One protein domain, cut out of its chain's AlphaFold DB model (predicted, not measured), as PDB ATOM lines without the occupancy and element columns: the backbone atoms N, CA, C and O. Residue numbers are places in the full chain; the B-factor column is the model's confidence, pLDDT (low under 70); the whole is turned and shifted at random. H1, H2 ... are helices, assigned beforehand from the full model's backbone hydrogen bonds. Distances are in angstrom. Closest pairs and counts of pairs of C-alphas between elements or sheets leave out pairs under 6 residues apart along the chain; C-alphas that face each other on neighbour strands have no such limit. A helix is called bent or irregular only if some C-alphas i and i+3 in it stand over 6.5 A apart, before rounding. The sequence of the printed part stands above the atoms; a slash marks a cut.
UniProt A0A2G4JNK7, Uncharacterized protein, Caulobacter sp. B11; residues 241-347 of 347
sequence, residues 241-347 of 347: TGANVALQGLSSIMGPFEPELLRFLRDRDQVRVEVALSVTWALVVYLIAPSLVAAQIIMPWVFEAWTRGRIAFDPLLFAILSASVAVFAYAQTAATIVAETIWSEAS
ATOM      1  N   THR A 241      41.085   9.258  54.022       89.88
ATOM      2  CA  THR A 241      42.312   9.854  54.568       89.88
ATOM      3  C   THR A 241      43.538   9.137  54.017       89.88
ATOM      4  O   THR A 241      44.450   9.811  53.553       89.88
ATOM      5  N   GLY A 242      43.526   7.798  53.993       87.31
ATOM      6  CA  GLY A 242      44.583   6.994  53.378       87.31
ATOM      7  C   GLY A 242      44.787   7.316  51.896       87.31
ATOM      8  O   GLY A 242      45.914   7.565  51.480       87.31
ATOM      9  N   ALA A 243      43.705   7.404  51.115       88.00
ATOM     10  CA  ALA A 243      43.787   7.724  49.686       88.00
ATOM     11  C   ALA A 243      44.350   9.139  49.447       88.00
ATOM     12  O   ALA A 243      45.166   9.357  48.552       88.00
ATOM     13  N   ASN A 244      43.977  10.098  50.299       88.69
ATOM     14  CA  ASN A 244      44.428  11.485  50.204       88.69
ATOM     15  C   ASN A 244      45.882  11.711  50.654       88.69
ATOM     16  O   ASN A 244      46.392  12.814  50.456       88.69
ATOM     17  N   VAL A 245      46.571  10.725  51.245       85.44
ATOM     18  CA  VAL A 245      48.004  10.864  51.582       85.44
ATOM     19  C   VAL A 245      48.824  11.156  50.322       85.44
ATOM     20  O   VAL A 245      49.699  12.021  50.347       85.44
ATOM     21  N   ALA A 246      48.483  10.525  49.193       78.69
ATOM     22  CA  ALA A 246      49.140  10.785  47.913       78.69
ATOM     23  C   ALA A 246      48.964  12.244  47.445       78.69
ATOM     24  O   ALA A 246      49.923  12.860  46.979       78.69
ATOM     25  N   LEU A 247      47.773  12.834  47.636       80.56
ATOM     26  CA  LEU A 247      47.525  14.246  47.306       80.56
ATOM     27  C   LEU A 247      48.331  15.206  48.176       80.56
ATOM     28  O   LEU A 247      48.780  16.232  47.678       80.56
ATOM     29  N   GLN A 248      48.532  14.891  49.458       84.38
ATOM     30  CA  GLN A 248      49.335  15.738  50.348       84.38
ATOM     31  C   GLN A 248      50.810  15.773  49.924       84.38
ATOM     32  O   GLN A 248      51.460  16.819  50.011       84.38
ATOM     33  N   GLY A 249      51.329  14.653  49.412       80.75
ATOM     34  CA  GLY A 249      52.648  14.611  48.780       80.75
ATOM     35  C   GLY A 249      52.723  15.559  47.580       80.75
ATOM     36  O   GLY A 249      53.627  16.390  47.509       80.75
ATOM     37  N   LEU A 250      51.723  15.509  46.694       79.19
ATOM     38  CA  LEU A 250      51.640  16.406  45.539       79.19
ATOM     39  C   LEU A 250      51.552  17.878  45.953       79.19
ATOM     40  O   LEU A 250      52.303  18.693  45.431       79.19
ATOM     41  N   SER A 251      50.685  18.232  46.906       80.56
ATOM     42  CA  SER A 251      50.535  19.625  47.345       80.56
ATOM     43  C   SER A 251      51.810  20.183  47.977       80.56
ATOM     44  O   SER A 251      52.080  21.372  47.851       80.56
ATOM     45  N   SER A 252      52.614  19.334  48.623       81.56
ATOM     46  CA  SER A 252      53.906  19.737  49.195       81.56
ATOM     47  C   SER A 252      54.934  20.082  48.116       81.56
ATOM     48  O   SER A 252      55.769  20.959  48.324       81.56
ATOM     49  N   ILE A 253      54.852  19.421  46.958       79.25
ATOM     50  CA  ILE A 253      55.690  19.724  45.794       79.25
ATOM     51  C   ILE A 253      55.130  20.935  45.046       79.25
ATOM     52  O   ILE A 253      55.892  21.823  44.697       79.25
ATOM     53  N   MET A 254      53.814  20.997  44.832       76.19
ATOM     54  CA  MET A 254      53.161  22.037  44.027       76.19
ATOM     55  C   MET A 254      53.068  23.398  44.719       76.19
ATOM     56  O   MET A 254      53.112  24.415  44.037       76.19
ATOM     57  N   GLY A 255      52.966  23.442  46.051       77.56
ATOM     58  CA  GLY A 255      52.816  24.697  46.798       77.56
ATOM     59  C   GLY A 255      53.912  25.731  46.494       77.56
ATOM     60  O   GLY A 255      53.590  26.877  46.197       77.56
ATOM     61  N   PRO A 256      55.204  25.349  46.488       77.44
ATOM     62  CA  PRO A 256      56.285  26.234  46.052       77.44
ATOM     63  C   PRO A 256      56.243  26.650  44.571       77.44
ATOM     64  O   PRO A 256      56.799  27.690  44.231       77.44
ATOM     65  N   PHE A 257      55.615  25.862  43.689       77.19
ATOM     66  CA  PHE A 257      55.533  26.154  42.249       77.19
ATOM     67  C   PHE A 257      54.437  27.163  41.895       77.19
ATOM     68  O   PHE A 257      54.575  27.875  40.903       77.19
ATOM     69  N   GLU A 258      53.372  27.247  42.691       76.25
ATOM     70  CA  GLU A 258      52.242  28.163  42.478       76.25
ATOM     71  C   GLU A 258      52.668  29.639  42.274       76.25
ATOM     72  O   GLU A 258      52.298  30.222  41.253       76.25
ATOM     73  N   PRO A 259      53.518  30.258  43.126       73.50
ATOM     74  CA  PRO A 259      53.961  31.639  42.904       73.50
ATOM     75  C   PRO A 259      54.815  31.827  41.638       73.50
ATOM     76  O   PRO A 259      54.766  32.894  41.024       73.50
ATOM     77  N   GLU A 260      55.584  30.818  41.223       79.81
ATOM     78  CA  GLU A 260      56.356  30.877  39.974       79.81
ATOM     79  C   GLU A 260      55.447  30.766  38.745       79.81
ATOM     80  O   GLU A 260      55.641  31.503  37.779       79.81
ATOM     81  N   LEU A 261      54.418  29.912  38.791       80.19
ATOM     82  CA  LEU A 261      53.425  29.798  37.720       80.19
ATOM     83  C   LEU A 261      52.674  31.121  37.517       80.19
ATOM     84  O   LEU A 261      52.587  31.610  36.390       80.19
ATOM     85  N   LEU A 262      52.239  31.749  38.615       76.12
ATOM     86  CA  LEU A 262      51.625  33.078  38.601       76.12
ATOM     87  C   LEU A 262      52.542  34.130  37.970       76.12
ATOM     88  O   LEU A 262      52.096  34.971  37.185       76.12
ATOM     89  N   ARG A 263      53.840  34.080  38.287       81.31
ATOM     90  CA  ARG A 263      54.837  34.968  37.684       81.31
ATOM     91  C   ARG A 263      54.941  34.742  36.174       81.31
ATOM     92  O   ARG A 263      54.926  35.720  35.432       81.31
ATOM     93  N   PHE A 264      54.998  33.492  35.715       84.62
ATOM     94  CA  PHE A 264      55.058  33.166  34.286       84.62
ATOM     95  C   PHE A 264      53.811  33.621  33.525       84.62
ATOM     96  O   PHE A 264      53.941  34.175  32.436       84.62
ATOM     97  N   LEU A 265      52.621  33.449  34.106       80.88
ATOM     98  CA  LEU A 265      51.366  33.906  33.507       80.88
ATOM     99  C   LEU A 265      51.301  35.430  33.404       80.88
ATOM    100  O   LEU A 265      50.970  35.962  32.344       80.88
ATOM    101  N   ARG A 266      51.681  36.144  34.471       82.00
ATOM    102  CA  ARG A 266      51.744  37.612  34.468       82.00
ATOM    103  C   ARG A 266      52.721  38.134  33.416       82.00
ATOM    104  O   ARG A 266      52.407  39.080  32.699       82.00
ATOM    105  N   ASP A 267      53.890  37.507  33.321       86.88
ATOM    106  CA  ASP A 267      54.934  37.879  32.367       86.88
ATOM    107  C   ASP A 267      54.613  37.368  30.935       86.88
ATOM    108  O   ASP A 267      55.363  37.643  29.999       86.88
ATOM    109  N   ARG A 268      53.482  36.659  30.752       85.38
ATOM    110  CA  ARG A 268      53.019  36.022  29.502       85.38
ATOM    111  C   ARG A 268      54.063  35.095  28.862       85.38
ATOM    112  O   ARG A 268      54.117  34.954  27.640       85.38
ATOM    113  N   ASP A 269      54.885  34.444  29.684       89.06
ATOM    114  CA  ASP A 269      55.927  33.509  29.246       89.06
ATOM    115  C   ASP A 269      55.330  32.113  29.001       89.06
ATOM    116  O   ASP A 269      55.401  31.212  29.842       89.06
ATOM    117  N   GLN A 270      54.713  31.951  27.827       86.00
ATOM    118  CA  GLN A 270      54.012  30.731  27.418       86.00
ATOM    119  C   GLN A 270      54.887  29.473  27.522       86.00
ATOM    120  O   GLN A 270      54.419  28.435  27.983       86.00
ATOM    121  N   VAL A 271      56.168  29.566  27.147       90.31
ATOM    122  CA  VAL A 271      57.089  28.418  27.167       90.31
ATOM    123  C   VAL A 271      57.297  27.928  28.597       90.31
ATOM    124  O   VAL A 271      57.246  26.727  28.858       90.31
ATOM    125  N   ARG A 272      57.500  28.840  29.555       87.06
ATOM    126  CA  ARG A 272      57.667  28.449  30.962       87.06
ATOM    127  C   ARG A 272      56.384  27.915  31.579       87.06
ATOM    128  O   ARG A 272      56.466  26.988  32.384       87.06
ATOM    129  N   VAL A 273      55.227  28.448  31.189       84.38
ATOM    130  CA  VAL A 273      53.930  27.885  31.589       84.38
ATOM    131  C   VAL A 273      53.807  26.447  31.079       84.38
ATOM    132  O   VAL A 273      53.567  25.544  31.874       84.38
ATOM    133  N   GLU A 274      54.067  26.192  29.795       85.44
ATOM    134  CA  GLU A 274      54.014  24.844  29.209       85.44
ATOM    135  C   GLU A 274      54.984  23.865  29.882       85.44
ATOM    136  O   GLU A 274      54.617  22.721  30.165       85.44
ATOM    137  N   VAL A 275      56.201  24.312  30.208       88.00
ATOM    138  CA  VAL A 275      57.175  23.507  30.956       88.00
ATOM    139  C   VAL A 275      56.676  23.205  32.369       88.00
ATOM    140  O   VAL A 275      56.704  22.046  32.780       88.00
ATOM    141  N   ALA A 276      56.184  24.200  33.112       83.31
ATOM    142  CA  ALA A 276      55.656  23.995  34.463       83.31
ATOM    143  C   ALA A 276      54.469  23.013  34.470       83.31
ATOM    144  O   ALA A 276      54.381  22.129  35.330       83.31
ATOM    145  N   LEU A 277      53.595  23.107  33.464       81.88
ATOM    146  CA  LEU A 277      52.481  22.181  33.273       81.88
ATOM    147  C   LEU A 277      52.956  20.774  32.931       81.88
ATOM    148  O   LEU A 277      52.482  19.812  33.533       81.88
ATOM    149  N   SER A 278      53.931  20.651  32.032       86.62
ATOM    150  CA  SER A 278      54.520  19.366  31.650       86.62
ATOM    151  C   SER A 278      55.195  18.683  32.836       86.62
ATOM    152  O   SER A 278      55.034  17.480  33.019       86.62
ATOM    153  N   VAL A 279      55.894  19.441  33.686       85.62
ATOM    154  CA  VAL A 279      56.484  18.934  34.935       85.62
ATOM    155  C   VAL A 279      55.395  18.463  35.895       85.62
ATOM    156  O   VAL A 279      55.499  17.370  36.445       85.62
ATOM    157  N   THR A 280      54.324  19.238  36.064       81.69
ATOM    158  CA  THR A 280      53.197  18.848  36.924       81.69
ATOM    159  C   THR A 280      52.538  17.562  36.426       81.69
ATOM    160  O   THR A 280      52.305  16.635  37.199       81.69
ATOM    161  N   TRP A 281      52.298  17.463  35.118       84.75
ATOM    162  CA  TRP A 281      51.768  16.263  34.477       84.75
ATOM    163  C   TRP A 281      52.701  15.067  34.632       84.75
ATOM    164  O   TRP A 281      52.250  13.980  34.987       84.75
ATOM    165  N   ALA A 282      54.002  15.267  34.425       88.44
ATOM    166  CA  ALA A 282      55.007  14.240  34.639       88.44
ATOM    167  C   ALA A 282      54.995  13.749  36.094       88.44
ATOM    168  O   ALA A 282      55.047  12.546  36.324       88.44
ATOM    169  N   LEU A 283      54.841  14.634  37.083       85.62
ATOM    170  CA  LEU A 283      54.687  14.231  38.483       85.62
ATOM    171  C   LEU A 283      53.407  13.414  38.702       85.62
ATOM    172  O   LEU A 283      53.446  12.370  39.351       85.62
ATOM    173  N   VAL A 284      52.270  13.824  38.141       84.50
ATOM    174  CA  VAL A 284      51.020  13.060  38.286       84.50
ATOM    175  C   VAL A 284      51.149  11.665  37.660       84.50
ATOM    176  O   VAL A 284      50.809  10.669  38.302       84.50
ATOM    177  N   VAL A 285      51.680  11.573  36.441       88.06
ATOM    178  CA  VAL A 285      51.768  10.317  35.680       88.06
ATOM    179  C   VAL A 285      52.881   9.405  36.188       88.06
ATOM    180  O   VAL A 285      52.650   8.211  36.346       88.06
ATOM    181  N   TYR A 286      54.079   9.932  36.447       90.75
ATOM    182  CA  TYR A 286      55.249   9.117  36.790       90.75
ATOM    183  C   TYR A 286      55.461   8.937  38.291       90.75
ATOM    184  O   TYR A 286      56.136   7.987  38.684       90.75
ATOM    185  N   LEU A 287      54.893   9.801  39.139       87.81
ATOM    186  CA  LEU A 287      55.023   9.682  40.593       87.81
ATOM    187  C   LEU A 287      53.696   9.292  41.250       87.81
ATOM    188  O   LEU A 287      53.640   8.272  41.936       87.81
ATOM    189  N   ILE A 288      52.621  10.056  41.039       88.12
ATOM    190  CA  ILE A 288      51.362   9.855  41.779       88.12
ATOM    191  C   ILE A 288      50.642   8.576  41.350       88.12
ATOM    192  O   ILE A 288      50.304   7.766  42.212       88.12
ATOM    193  N   ALA A 289      50.430   8.351  40.051       89.06
ATOM    194  CA  ALA A 289      49.706   7.168  39.583       89.06
ATOM    195  C   ALA A 289      50.391   5.842  39.998       89.06
ATOM    196  O   ALA A 289      49.708   4.998  40.588       89.06
ATOM    197  N   PRO A 290      51.718   5.653  39.828       91.06
ATOM    198  CA  PRO A 290      52.408   4.465  40.327       91.06
ATOM    199  C   PRO A 290      52.357   4.349  41.850       91.06
ATOM    200  O   PRO A 290      52.161   3.252  42.369       91.06
ATOM    201  N   SER A 291      52.467   5.469  42.577       90.00
ATOM    202  CA  SER A 291      52.363   5.469  44.042       90.00
ATOM    203  C   SER A 291      50.982   5.022  44.522       90.00
ATOM    204  O   SER A 291      50.894   4.297  45.507       90.00
ATOM    205  N   LEU A 292      49.904   5.397  43.825       90.38
ATOM    206  CA  LEU A 292      48.548   4.937  44.141       90.38
ATOM    207  C   LEU A 292      48.378   3.437  43.884       90.38
ATOM    208  O   LEU A 292      47.759   2.754  44.697       90.38
ATOM    209  N   VAL A 293      48.950   2.908  42.797       91.69
ATOM    210  CA  VAL A 293      48.948   1.460  42.520       91.69
ATOM    211  C   VAL A 293      49.748   0.705  43.583       91.69
ATOM    212  O   VAL A 293      49.254  -0.270  44.141       91.69
ATOM    213  N   ALA A 294      50.948   1.180  43.929       92.19
ATOM    214  CA  ALA A 294      51.749   0.605  45.008       92.19
ATOM    215  C   ALA A 294      51.016   0.674  46.358       92.19
ATOM    216  O   ALA A 294      51.034  -0.284  47.132       92.19
ATOM    217  N   ALA A 295      50.301   1.774  46.615       91.62
ATOM    218  CA  ALA A 295      49.474   1.916  47.801       91.62
ATOM    219  C   ALA A 295      48.378   0.843  47.857       91.62
ATOM    220  O   ALA A 295      48.163   0.302  48.930       91.62
ATOM    221  N   GLN A 296      47.742   0.435  46.752       92.00
ATOM    222  CA  GLN A 296      46.747  -0.658  46.789       92.00
ATOM    223  C   GLN A 296      47.307  -1.965  47.380       92.00
ATOM    224  O   GLN A 296      46.578  -2.701  48.041       92.00
ATOM    225  N   ILE A 297      48.600  -2.237  47.183       93.56
ATOM    226  CA  ILE A 297      49.264  -3.456  47.666       93.56
ATOM    227  C   ILE A 297      49.617  -3.341  49.155       93.56
ATOM    228  O   ILE A 297      49.425  -4.282  49.922       93.56
ATOM    229  N   ILE A 298      50.137  -2.184  49.573       94.06
ATOM    230  CA  ILE A 298      50.668  -1.966  50.930       94.06
ATOM    231  C   ILE A 298      49.544  -1.562  51.903       94.06
ATOM    232  O   ILE A 298      49.588  -1.871  53.097       94.06
ATOM    233  N   MET A 299      48.501  -0.894  51.410       92.62
ATOM    234  CA  MET A 299      47.468  -0.301  52.251       92.62
ATOM    235  C   MET A 299      46.654  -1.277  53.092       92.62
ATOM    236  O   MET A 299      46.334  -0.862  54.195       92.62
ATOM    237  N   PRO A 300      46.360  -2.533  52.708       93.62
ATOM    238  CA  PRO A 300      45.718  -3.476  53.625       93.62
ATOM    239  C   PRO A 300      46.486  -3.622  54.951       93.62
ATOM    240  O   PRO A 300      45.902  -3.509  56.025       93.62
ATOM    241  N   TRP A 301      47.814  -3.751  54.871       94.06
ATOM    242  CA  TRP A 301      48.707  -3.928  56.022       94.06
ATOM    243  C   TRP A 301      48.812  -2.645  56.844       94.06
ATOM    244  O   TRP A 301      48.685  -2.651  58.069       94.06
ATOM    245  N   VAL A 302      49.011  -1.515  56.157       92.38
ATOM    246  CA  VAL A 302      49.072  -0.196  56.798       92.38
ATOM    247  C   VAL A 302      47.743   0.124  57.469       92.38
ATOM    248  O   VAL A 302      47.737   0.630  58.583       92.38
ATOM    249  N   PHE A 303      46.619  -0.176  56.824       92.06
ATOM    250  CA  PHE A 303      45.283   0.107  57.327       92.06
ATOM    251  C   PHE A 303      44.949  -0.757  58.538       92.06
ATOM    252  O   PHE A 303      44.429  -0.230  59.520       92.06
ATOM    253  N   GLU A 304      45.290  -2.044  58.521       92.31
ATOM    254  CA  GLU A 304      45.128  -2.920  59.682       92.31
ATOM    255  C   GLU A 304      45.943  -2.407  60.878       92.31
ATOM    256  O   GLU A 304      45.390  -2.224  61.965       92.31
ATOM    257  N   ALA A 305      47.216  -2.056  60.670       92.00
ATOM    258  CA  ALA A 305      48.060  -1.473  61.713       92.00
ATOM    259  C   ALA A 305      47.534  -0.106  62.201       92.00
ATOM    260  O   ALA A 305      47.497   0.176  63.402       92.00
ATOM    261  N   TRP A 306      47.081   0.748  61.280       90.56
ATOM    262  CA  TRP A 306      46.610   2.105  61.564       90.56
ATOM    263  C   TRP A 306      45.262   2.117  62.294       90.56
ATOM    264  O   TRP A 306      45.026   2.954  63.169       90.56
ATOM    265  N   THR A 307      44.381   1.174  61.967       91.81
ATOM    266  CA  THR A 307      43.068   1.014  62.606       91.81
ATOM    267  C   THR A 307      43.085   0.031  63.770       91.81
ATOM    268  O   THR A 307      42.076  -0.105  64.460       91.81
ATOM    269  N   ARG A 308      44.220  -0.641  64.011       89.81
ATOM    270  CA  ARG A 308      44.376  -1.722  64.994       89.81
ATOM    271  C   ARG A 308      43.361  -2.854  64.798       89.81
ATOM    272  O   ARG A 308      42.808  -3.362  65.769       89.81
ATOM    273  N   GLY A 309      43.040  -3.167  63.543       90.25
ATOM    274  CA  GLY A 309      42.037  -4.174  63.173       90.25
ATOM    275  C   GLY A 309      40.594  -3.835  63.573       90.25
ATOM    276  O   GLY A 309      39.715  -4.684  63.470       90.25
ATOM    277  N   ARG A 310      40.312  -2.608  64.040       89.31
ATOM    278  CA  ARG A 310      38.962  -2.199  64.481       89.31
ATOM    279  C   ARG A 310      38.021  -1.857  63.327       89.31
ATOM    280  O   ARG A 310      36.817  -1.744  63.544       89.31
ATOM    281  N   ILE A 311      38.565  -1.628  62.136       90.75
ATOM    282  CA  ILE A 311      37.821  -1.238  60.941       90.75
ATOM    283  C   ILE A 311      38.223  -2.194  59.823       90.75
ATOM    284  O   ILE A 311      39.411  -2.347  59.542       90.75
ATOM    285  N   ALA A 312      37.239  -2.821  59.182       90.94
ATOM    286  CA  ALA A 312      37.487  -3.674  58.028       90.94
ATOM    287  C   ALA A 312      37.978  -2.831  56.843       90.94
ATOM    288  O   ALA A 312      37.382  -1.802  56.512       90.94
ATOM    289  N   PHE A 313      39.066  -3.265  56.213       91.81
ATOM    290  CA  PHE A 313      39.541  -2.660  54.977       91.81
ATOM    291  C   PHE A 313      38.668  -3.127  53.810       91.81
ATOM    292  O   PHE A 313      38.487  -4.327  53.615       91.81
ATOM    293  N   ASP A 314      38.154  -2.180  53.027       94.06
ATOM    294  CA  ASP A 314      37.439  -2.442  51.778       94.06
ATOM    295  C   ASP A 314      38.343  -2.036  50.596       94.06
ATOM    296  O   ASP A 314      38.518  -0.834  50.341       94.06
ATOM    297  N   PRO A 315      38.937  -3.011  49.877       93.56
ATOM    298  CA  PRO A 315      39.822  -2.735  48.750       93.56
ATOM    299  C   PRO A 315      39.129  -1.986  47.611       93.56
ATOM    300  O   PRO A 315      39.743  -1.127  46.981       93.56
ATOM    301  N   LEU A 316      37.849  -2.276  47.352       94.81
ATOM    302  CA  LEU A 316      37.106  -1.649  46.261       94.81
ATOM    303  C   LEU A 316      36.850  -0.175  46.572       94.81
ATOM    304  O   LEU A 316      37.090   0.689  45.726       94.81
ATOM    305  N   LEU A 317      36.431   0.128  47.803       92.50
ATOM    306  CA  LEU A 317      36.258   1.510  48.246       92.50
ATOM    307  C   LEU A 317      37.576   2.289  48.163       92.50
ATOM    308  O   LEU A 317      37.601   3.429  47.690       92.50
ATOM    309  N   PHE A 318      38.682   1.681  48.601       94.12
ATOM    310  CA  PHE A 318      39.998   2.309  48.529       94.12
ATOM    311  C   PHE A 318      40.449   2.553  47.078       94.12
ATOM    312  O   PHE A 318      40.994   3.619  46.781       94.12
ATOM    313  N   ALA A 319      40.178   1.621  46.162       93.50
ATOM    314  CA  ALA A 319      40.446   1.776  44.733       93.50
ATOM    315  C   ALA A 319      39.637   2.921  44.104       93.50
ATOM    316  O   ALA A 319      40.212   3.770  43.424       93.50
ATOM    317  N   ILE A 320      38.332   3.011  44.389       94.31
ATOM    318  CA  ILE A 320      37.463   4.089  43.881       94.31
ATOM    319  C   ILE A 320      37.943   5.459  44.376       94.31
ATOM    320  O   ILE A 320      38.033   6.415  43.598       94.31
ATOM    321  N   LEU A 321      38.291   5.569  45.661       92.44
ATOM    322  CA  LEU A 321      38.802   6.816  46.234       92.44
ATOM    323  C   LEU A 321      40.175   7.186  45.664       92.44
ATOM    324  O   LEU A 321      40.411   8.355  45.368       92.44
ATOM    325  N   SER A 322      41.051   6.206  45.440       91.31
ATOM    326  CA  SER A 322      42.355   6.421  44.802       91.31
ATOM    327  C   SER A 322      42.213   6.884  43.349       91.31
ATOM    328  O   SER A 322      42.889   7.821  42.931       91.31
ATOM    329  N   ALA A 323      41.288   6.295  42.587       91.44
ATOM    330  CA  ALA A 323      40.973   6.746  41.233       91.44
ATOM    331  C   ALA A 323      40.422   8.182  41.233       91.44
ATOM    332  O   ALA A 323      40.856   9.015  40.439       91.44
ATOM    333  N   SER A 324      39.533   8.503  42.178       90.19
ATOM    334  CA  SER A 324      39.004   9.864  42.353       90.19
ATOM    335  C   SER A 324      40.117  10.871  42.660       90.19
ATOM    336  O   SER A 324      40.126  11.974  42.118       90.19
ATOM    337  N   VAL A 325      41.085  10.478  43.492       87.81
ATOM    338  CA  VAL A 325      42.288  11.259  43.801       87.81
ATOM    339  C   VAL A 325      43.136  11.504  42.550       87.81
ATOM    340  O   VAL A 325      43.555  12.637  42.328       87.81
ATOM    341  N   ALA A 326      43.359  10.488  41.713       86.12
ATOM    342  CA  ALA A 326      44.122  10.637  40.474       86.12
ATOM    343  C   ALA A 326      43.442  11.605  39.492       86.12
ATOM    344  O   ALA A 326      44.093  12.497  38.948       86.12
ATOM    345  N   VAL A 327      42.120  11.481  39.319       88.25
ATOM    346  CA  VAL A 327      41.324  12.401  38.488       88.25
ATOM    347  C   VAL A 327      41.375  13.822  39.047       88.25
ATOM    348  O   VAL A 327      41.525  14.778  38.289       88.25
ATOM    349  N   PHE A 328      41.290  13.979  40.369       84.44
ATOM    350  CA  PHE A 328      41.391  15.288  41.006       84.44
ATOM    351  C   PHE A 328      42.775  15.919  40.813       84.44
ATOM    352  O   PHE A 328      42.849  17.080  40.426       84.44
ATOM    353  N   ALA A 329      43.856  15.162  41.023       81.56
ATOM    354  CA  ALA A 329      45.224  15.632  40.800       81.56
ATOM    355  C   ALA A 329      45.433  16.100  39.353       81.56
ATOM    356  O   ALA A 329      46.034  17.145  39.122       81.56
ATOM    357  N   TYR A 330      44.878  15.359  38.393       81.81
ATOM    358  CA  TYR A 330      44.889  15.717  36.979       81.81
ATOM    359  C   TYR A 330      44.115  17.016  36.694       81.81
ATOM    360  O   TYR A 330      44.614  17.917  36.022       81.81
ATOM    361  N   ALA A 331      42.895  17.139  37.227       82.81
ATOM    362  CA  ALA A 331      42.034  18.294  36.988       82.81
ATOM    363  C   ALA A 331      42.513  19.566  37.705       82.81
ATOM    364  O   ALA A 331      42.305  20.670  37.198       82.81
ATOM    365  N   GLN A 332      43.155  19.433  38.870       77.06
ATOM    366  CA  GLN A 332      43.610  20.562  39.682       77.06
ATOM    367  C   GLN A 332      44.572  21.464  38.906       77.06
ATOM    368  O   GLN A 332      44.423  22.680  38.948       77.06
ATOM    369  N   THR A 333      45.496  20.884  38.140       69.44
ATOM    370  CA  THR A 333      46.445  21.640  37.315       69.44
ATOM    371  C   THR A 333      45.735  22.518  36.284       69.44
ATOM    372  O   THR A 333      46.089  23.681  36.120       69.44
ATOM    373  N   ALA A 334      44.695  21.997  35.627       70.75
ATOM    374  CA  ALA A 334      43.903  22.764  34.669       70.75
ATOM    375  C   ALA A 334      43.047  23.844  35.356       70.75
ATOM    376  O   ALA A 334      42.911  24.953  34.842       70.75
ATOM    377  N   ALA A 335      42.495  23.538  36.534       71.69
ATOM    378  CA  ALA A 335      41.678  24.473  37.303       71.69
ATOM    379  C   ALA A 335      42.479  25.681  37.812       71.69
ATOM    380  O   ALA A 335      41.954  26.794  37.787       71.69
ATOM    381  N   THR A 336      43.736  25.483  38.229       66.00
ATOM    382  CA  THR A 336      44.635  26.578  38.626       66.00
ATOM    383  C   THR A 336      44.829  27.572  37.480       66.00
ATOM    384  O   THR A 336      44.633  28.763  37.683       66.00
ATOM    385  N   ILE A 337      45.071  27.093  36.254       64.75
ATOM    386  CA  ILE A 337      45.226  27.962  35.075       64.75
ATOM    387  C   ILE A 337      43.962  28.789  34.834       64.75
ATOM    388  O   ILE A 337      44.033  30.004  34.704       64.75
ATOM    389  N   VAL A 338      42.792  28.142  34.780       66.62
ATOM    390  CA  VAL A 338      41.528  28.833  34.476       66.62
ATOM    391  C   VAL A 338      41.214  29.888  35.533       66.62
ATOM    392  O   VAL A 338      40.811  30.997  35.191       66.62
ATOM    393  N   ALA A 339      41.416  29.559  36.811       61.19
ATOM    394  CA  ALA A 339      41.227  30.516  37.889       61.19
ATOM    395  C   ALA A 339      42.171  31.717  37.734       61.19
ATOM    396  O   ALA A 339      41.723  32.858  37.819       61.19
ATOM    397  N   GLU A 340      43.452  31.483  37.463       59.66
ATOM    398  CA  GLU A 340      44.462  32.540  37.381       59.66
ATOM    399  C   GLU A 340      44.291  33.440  36.150       59.66
ATOM    400  O   GLU A 340      44.419  34.660  36.274       59.66
ATOM    401  N   THR A 341      43.900  32.889  34.998       59.69
ATOM    402  CA  THR A 341      43.586  33.682  33.799       59.69
ATOM    403  C   THR A 341      42.420  34.637  34.060       59.69
ATOM    404  O   THR A 341      42.532  35.830  33.780       59.69
ATOM    405  N   ILE A 342      41.341  34.150  34.688       57.34
ATOM    406  CA  ILE A 342      40.160  34.961  35.029       57.34
ATOM    407  C   ILE A 342      40.518  36.084  36.015       57.34
ATOM    408  O   ILE A 342      40.024  37.203  35.887       57.34
ATOM    409  N   TRP A 343      41.385  35.814  36.995       49.72
ATOM    410  CA  TRP A 343      41.834  36.837  37.944       49.72
ATOM    411  C   TRP A 343      42.745  37.887  37.301       49.72
ATOM    412  O   TRP A 343      42.631  39.056  37.657       49.72
ATOM    413  N   SER A 344      43.596  37.503  36.343       49.50
ATOM    414  CA  SER A 344      44.457  38.449  35.616       49.50
ATOM    415  C   SER A 344      43.681  39.417  34.718       49.50
ATOM    416  O   SER A 344      44.119  40.540  34.502       49.50
ATOM    417  N   GLU A 345      42.520  38.998  34.209       45.06
ATOM    418  CA  GLU A 345      41.642  39.846  33.395       45.06
ATOM    419  C   GLU A 345      40.770  40.783  34.247       45.06
ATOM    420  O   GLU A 345      40.276  41.794  33.751       45.06
ATOM    421  N   ALA A 346      40.584  40.458  35.530       40.59
ATOM    422  CA  ALA A 346      39.767  41.225  36.467       40.59
ATOM    423  C   ALA A 346      40.548  42.288  37.270       40.59
ATOM    424  O   ALA A 346      39.917  43.096  37.957       40.59
ATOM    425  N   SER A 347      41.887  42.276  37.225       36.75
ATOM    426  CA  SER A 347      42.788  43.190  37.953       36.75
ATOM    427  C   SER A 347      43.419  44.246  37.055       36.75
ATOM    428  O   SER A 347      43.420  45.429  37.456       36.75
TER     429      SER A 347
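This is residues 241 to 347 of the 347 residues of an uncharacterized protein of Caulobacter sp. B11 (UniProt A0A2G4JNK7). A rod of helices: H1, then H2, lie along H3a, the long arm of bent H3, and H4, while H3b turns off at one end. H1, H3a and H4 form an up-and-down bundle, each running against the one before. The 107 printed residues, with four named helices, H1 to H4, are all helix in class and loose, radius of gyration of the C-alphas 17.1 A, spanning 53 by 26 by 20 A.

H1, residues 241 to 254, touches residues 280 to 292 alone of H3a, residues 270 to 297; closest C-alphas, Ala 246 and Ile 288, 6.6 A. H2, residues 258 to 266, and H3a form a hairpin. H3a and H4, residues 315 to 346, touch, opposite ways at a shallow tilt of 14 degrees; closest C-alphas, Leu 292 and Ser 322, 6.4 A. Every O i to N i+4 pair is within hydrogen-bond range in H2 and in H3b, residues 300 to 307; H1 has 8 of 10, H3a 21 of 24, H4 25 of 28.

H1 begins at C-alpha 241 (42.312, 9.854, 54.568). H3, residues 270 to 307, was assigned as one helix by its hydrogen bonds but is bent, C-alphas 297 and 300 being 6.9 A apart; H3a, 40.0 A long, is itself irregular, C-alphas 286 and 289 being 6.51 A apart. H4, 45.6 A, ends at C-alpha 346 (39.767, 41.225, 36.467).

The printed part has no cut and no long link; pLDDT is under 70 at residues 333 and 336 to 347.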